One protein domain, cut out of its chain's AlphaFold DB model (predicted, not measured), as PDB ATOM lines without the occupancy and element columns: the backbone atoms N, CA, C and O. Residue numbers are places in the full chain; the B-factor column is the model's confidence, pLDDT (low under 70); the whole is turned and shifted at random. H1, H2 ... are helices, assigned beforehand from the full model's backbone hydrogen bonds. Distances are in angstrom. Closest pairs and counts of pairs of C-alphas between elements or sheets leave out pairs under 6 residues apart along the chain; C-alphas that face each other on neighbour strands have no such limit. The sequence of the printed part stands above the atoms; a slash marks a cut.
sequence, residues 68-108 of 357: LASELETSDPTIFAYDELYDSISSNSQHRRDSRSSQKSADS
ATOM      1  N   LEU A  68     -41.387  -1.927  61.542       86.44
ATOM      2  CA  LEU A  68     -40.315  -1.695  60.573       86.44
ATOM      3  C   LEU A  68     -40.747  -2.067  59.150       86.44
ATOM      4  O   LEU A  68     -40.479  -1.309  58.227       86.44
ATOM      5  N   ALA A  69     -41.456  -3.185  58.968       86.06
ATOM      6  CA  ALA A  69     -41.993  -3.582  57.668       86.06
ATOM      7  C   ALA A  69     -42.992  -2.552  57.118       86.06
ATOM      8  O   ALA A  69     -42.883  -2.182  55.954       86.06
ATOM      9  N   SER A  70     -43.900  -2.036  57.957       85.94
ATOM     10  CA  SER A  70     -44.846  -0.993  57.537       85.94
ATOM     11  C   SER A  70     -44.160   0.334  57.197       85.94
ATOM     12  O   SER A  70     -44.536   0.991  56.235       85.94
ATOM     13  N   GLU A  71     -43.122   0.718  57.944       88.19
ATOM     14  CA  GLU A  71     -42.364   1.945  57.677       88.19
ATOM     15  C   GLU A  71     -41.560   1.830  56.374       88.19
ATOM     16  O   GLU A  71     -41.571   2.746  55.549       88.19
ATOM     17  N   LEU A  72     -40.961   0.662  56.124       87.06
ATOM     18  CA  LEU A  72     -40.311   0.345  54.854       87.06
ATOM     19  C   LEU A  72     -41.309   0.408  53.686       87.06
ATOM     20  O   LEU A  72     -41.046   1.119  52.720       87.06
ATOM     21  N   GLU A  73     -42.478  -0.226  53.804       86.25
ATOM     22  CA  GLU A  73     -43.523  -0.210  52.766       86.25
ATOM     23  C   GLU A  73     -44.028   1.211  52.451       86.25
ATOM     24  O   GLU A  73     -44.260   1.539  51.287       86.25
ATOM     25  N   THR A  74     -44.131   2.091  53.457       88.06
ATOM     26  CA  THR A  74     -44.489   3.505  53.222       88.06
ATOM     27  C   THR A  74     -43.404   4.297  52.498       88.06
ATOM     28  O   THR A  74     -43.720   5.260  51.799       88.06
ATOM     29  N   SER A  75     -42.135   3.917  52.667       89.44
ATOM     30  CA  SER A  75     -41.011   4.585  52.010       89.44
ATOM     31  C   SER A  75     -40.836   4.139  50.557       89.44
ATOM     32  O   SER A  75     -40.556   4.975  49.697       89.44
ATOM     33  N   ASP A  76     -41.038   2.848  50.277       90.06
ATOM     34  CA  ASP A  76     -40.970   2.276  48.935       90.06
ATOM     35  C   ASP A  76     -41.869   1.023  48.826       90.06
ATOM     36  O   ASP A  76     -41.593  -0.004  49.460       90.06
ATOM     37  N   PRO A  77     -42.920   1.061  47.983       88.00
ATOM     38  CA  PRO A  77     -43.841  -0.058  47.799       88.00
ATOM     39  C   PRO A  77     -43.205  -1.267  47.088       88.00
ATOM     40  O   PRO A  77     -43.805  -2.339  47.053       88.00
ATOM     41  N   THR A  78     -42.002  -1.132  46.517       87.88
ATOM     42  CA  THR A  78     -41.310  -2.213  45.790       87.88
ATOM     43  C   THR A  78     -40.390  -3.067  46.667       87.88
ATOM     44  O   THR A  78     -39.893  -4.097  46.210       87.88
ATOM     45  N   ILE A  79     -40.205  -2.710  47.944       88.38
ATOM     46  CA  ILE A  79     -39.270  -3.384  48.866       88.38
ATOM     47  C   ILE A  79     -39.546  -4.887  49.023       88.38
ATOM     48  O   ILE A  79     -38.611  -5.672  49.188       88.38
ATOM     49  N   PHE A  80     -40.810  -5.305  48.938       88.62
ATOM     50  CA  PHE A  80     -41.212  -6.707  49.090       88.62
ATOM     51  C   PHE A  80     -41.571  -7.402  47.766       88.62
ATOM     52  O   PHE A  80     -41.956  -8.569  47.778       88.62
ATOM     53  N   ALA A  81     -41.363  -6.752  46.614       90.56
ATOM     54  CA  ALA A  81     -41.681  -7.291  45.283       90.56
ATOM     55  C   ALA A  81     -40.665  -8.340  44.764       90.56
ATOM     56  O   ALA A  81     -40.491  -8.526  43.557       90.56
ATOM     57  N   TYR A  82     -39.956  -9.031  45.662       90.12
ATOM     58  CA  TYR A  82     -38.941 -10.026  45.302       90.12
ATOM     59  C   TYR A  82     -39.533 -11.202  44.518       90.12
ATOM     60  O   TYR A  82     -38.914 -11.669  43.563       90.12
ATOM     61  N   ASP A  83     -40.731 -11.650  44.902       90.69
ATOM     62  CA  ASP A  83     -41.408 -12.785  44.269       90.69
ATOM     63  C   ASP A  83     -41.815 -12.448  42.828       90.69
ATOM     64  O   ASP A  83     -41.486 -13.176  41.899       90.69
ATOM     65  N   GLU A  84     -42.380 -11.258  42.605       89.56
ATOM     66  CA  GLU A  84     -42.757 -10.772  41.271       89.56
ATOM     67  C   GLU A  84     -41.540 -10.642  40.340       89.56
ATOM     68  O   GLU A  84     -41.573 -11.044  39.170       89.56
ATOM     69  N   LEU A  85     -40.424 -10.112  40.859       91.62
ATOM     70  CA  LEU A  85     -39.187  -9.986  40.092       91.62
ATOM     71  C   LEU A  85     -38.596 -11.366  39.776       91.62
ATOM     72  O   LEU A  85     -38.141 -11.605  38.653       91.62
ATOM     73  N   TYR A  86     -38.624 -12.285  40.739       93.00
ATOM     74  CA  TYR A  86     -38.141 -13.650  40.564       93.00
ATOM     75  C   TYR A  86     -38.988 -14.435  39.560       93.00
ATOM     76  O   TYR A  86     -38.425 -15.098  38.682       93.00
ATOM     77  N   ASP A  87     -40.308 -14.299  39.614       91.81
ATOM     78  CA  ASP A  87     -41.242 -14.879  38.652       91.81
ATOM     79  C   ASP A  87     -41.015 -14.317  37.249       91.81
ATOM     80  O   ASP A  87     -40.986 -15.072  36.271       91.81
ATOM     81  N   SER A  88     -40.735 -13.017  37.120       91.44
ATOM     82  CA  SER A  88     -40.385 -12.402  35.831       91.44
ATOM     83  C   SER A  88     -39.065 -12.945  35.254       91.44
ATOM     84  O   SER A  88     -38.945 -13.187  34.049       91.44
ATOM     85  N   ILE A  89     -38.060 -13.192  36.100       90.56
ATOM     86  CA  ILE A  89     -36.759 -13.738  35.685       90.56
ATOM     87  C   ILE A  89     -36.900 -15.222  35.328       90.56
ATOM     88  O   ILE A  89     -36.347 -15.685  34.322       90.56
ATOM     89  N   SER A  90     -37.653 -15.969  36.132       91.12
ATOM     90  CA  SER A  90     -37.887 -17.400  35.958       91.12
ATOM     91  C   SER A  90     -38.727 -17.686  34.718       91.12
ATOM     92  O   SER A  90     -38.324 -18.519  33.903       91.12
ATOM     93  N   SER A  91     -39.812 -16.940  34.506       90.56
ATOM     94  CA  SER A  91     -40.651 -17.037  33.305       90.56
ATOM     95  C   SER A  91     -39.877 -16.670  32.035       90.56
ATOM     96  O   SER A  91     -39.908 -17.421  31.061       90.56
ATOM     97  N   ASN A  92     -39.072 -15.601  32.050       88.56
ATOM     98  CA  ASN A  92     -38.196 -15.260  30.923       88.56
ATOM     99  C   ASN A  92     -37.141 -16.346  30.652       88.56
ATOM    100  O   ASN A  92     -36.838 -16.667  29.499       88.56
ATOM    101  N   SER A  93     -36.568 -16.940  31.700       89.81
ATOM    102  CA  SER A  93     -35.617 -18.050  31.578       89.81
ATOM    103  C   SER A  93     -36.274 -19.297  30.979       89.81
ATOM    104  O   SER A  93     -35.692 -19.923  30.087       89.81
ATOM    105  N   GLN A  94     -37.496 -19.624  31.409       87.81
ATOM    106  CA  GLN A  94     -38.309 -20.708  30.853       87.81
ATOM    107  C   GLN A  94     -38.660 -20.442  29.387       87.81
ATOM    108  O   GLN A  94     -38.288 -21.241  28.534       87.81
ATOM    109  N   HIS A  95     -39.185 -19.264  29.048       86.06
ATOM    110  CA  HIS A  95     -39.517 -18.893  27.669       86.06
ATOM    111  C   HIS A  95     -38.299 -18.971  26.723       86.06
ATOM    112  O   HIS A  95     -38.395 -19.412  25.571       86.06
ATOM    113  N   ARG A  96     -37.096 -18.616  27.202       84.94
ATOM    114  CA  ARG A  96     -35.841 -18.775  26.438       84.94
ATOM    115  C   ARG A  96     -35.376 -20.228  26.314       84.94
ATOM    116  O   ARG A  96     -34.656 -20.549  25.367       84.94
ATOM    117  N   ARG A  97     -35.705 -21.099  27.269       85.38
ATOM    118  CA  ARG A  97     -35.428 -22.544  27.175       85.38
ATOM    119  C   ARG A  97     -36.409 -23.214  26.224       85.38
ATOM    120  O   ARG A  97     -35.959 -23.954  25.351       85.38
ATOM    121  N   ASP A  98     -37.686 -22.879  26.327       83.88
ATOM    122  CA  ASP A  98     -38.754 -23.471  25.528       83.88
ATOM    123  C   ASP A  98     -38.598 -23.111  24.053       83.88
ATOM    124  O   ASP A  98     -38.564 -24.012  23.217       83.88
ATOM    125  N   SER A  99     -38.325 -21.841  23.735       78.50
ATOM    126  CA  SER A  99     -38.016 -21.407  22.360       78.50
ATOM    127  C   SER A  99     -36.768 -22.083  21.768       78.50
ATOM    128  O   SER A  99     -36.759 -22.478  20.604       78.50
ATOM    129  N   ARG A 100     -35.716 -22.312  22.570       75.88
ATOM    130  CA  ARG A 100     -34.533 -23.080  22.131       75.88
ATOM    131  C   ARG A 100     -34.815 -24.573  21.969       75.88
ATOM    132  O   ARG A 100     -34.139 -25.232  21.177       75.88
ATOM    133  N   SER A 101     -35.742 -25.125  22.747       74.69
ATOM    134  CA  SER A 101     -36.122 -26.539  22.683       74.69
ATOM    135  C   SER A 101     -37.045 -26.830  21.495       74.69
ATOM    136  O   SER A 101     -36.860 -27.845  20.818       74.69
ATOM    137  N   SER A 102     -37.957 -25.908  21.168       70.44
ATOM    138  CA  SER A 102     -38.842 -26.008  20.006       70.44
ATOM    139  C   SER A 102     -38.063 -25.863  18.696       70.44
ATOM    140  O   SER A 102     -38.266 -26.641  17.768       70.44
ATOM    141  N   GLN A 103     -37.062 -24.976  18.644       67.75
ATOM    142  CA  GLN A 103     -36.160 -24.882  17.488       67.75
ATOM    143  C   GLN A 103     -35.262 -26.123  17.326       67.75
ATOM    144  O   GLN A 103     -35.012 -26.567  16.211       67.75
ATOM    145  N   LYS A 104     -34.803 -26.741  18.424       64.81
ATOM    146  CA  LYS A 104     -33.972 -27.962  18.361       64.81
ATOM    147  C   LYS A 104     -34.728 -29.230  17.970       64.81
ATOM    148  O   LYS A 104     -34.091 -30.191  17.543       64.81
ATOM    149  N   SER A 105     -36.040 -29.275  18.179       62.69
ATOM    150  CA  SER A 105     -36.857 -30.457  17.875       62.69
ATOM    151  C   SER A 105     -37.259 -30.516  16.399       62.69
ATOM    152  O   SER A 105     -37.284 -31.610  15.842       62.69
ATOM    153  N   ALA A 106     -37.458 -29.370  15.739       63.84
ATOM    154  CA  ALA A 106     -37.699 -29.311  14.293       63.84
ATOM    155  C   ALA A 106     -36.447 -29.673  13.459       63.84
ATOM    156  O   ALA A 106     -36.550 -30.419  12.488       63.84
ATOM    157  N   ASP A 107     -35.255 -29.254  13.898       66.94
ATOM    158  CA  ASP A 107     -33.964 -29.552  13.247       66.94
ATOM    159  C   ASP A 107     -33.252 -30.786  13.838       66.94
ATOM    160  O   ASP A 107     -32.027 -30.916  13.768       66.94
ATOM    161  N   SER A 108     -33.989 -31.722  14.447       68.75
ATOM    162  CA  SER A 108     -33.424 -32.855  15.204       68.75
ATOM    163  C   SER A 108     -32.771 -33.951  14.339       68.75
ATOM    164  O   SER A 108     -32.706 -35.122  14.722       68.75
TER     165      SER A 108
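This is residues 68 to 108 of the 357 residues of the protein "DUF2040 domain-containing protein" of Coemansia reversa (strain ATCC 12441 / NRRL 1564) (UniProt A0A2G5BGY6). One long helix, H2, makes most of a thin rod, and a short helix, H1, stands crosswise beyond its first end, joined to it by a stretch of chain without packing on it. The printed part has 41 residues with two named helices, H1 then H2 along the chain, and no named strand; the class is all helix. The whole is extended, with a radius of gyration of the C-alphas of 17.8 A and spans of 56 by 10 by 5 A.

H2, residues 82 to 106, stands free together with residue 81 and residues 107 to 108. H1, residues 68 to 75, is apart from H2. Residues 73 to 78, of which 73 to 75 belong to H1, also stand free. In H1 and H2 every O i to N i+4 pair is within hydrogen-bond range.

H2 measures 36.5 A from C-alpha 82 at (-38.941, -10.026, 45.302) to C-alpha 106 at (-37.699, -29.311, 14.293). H1 measures 10.6 A and begins at C-alpha 68, (-40.315, -1.695, 60.573).

The C-alphas of Glu 71 and Ser 108, the two farthest apart, are 55.6 A apart. The link from H1 to H2 is short, with 6 residues. The printed part has no cut. Residues 103 to 108 have pLDDT under 70.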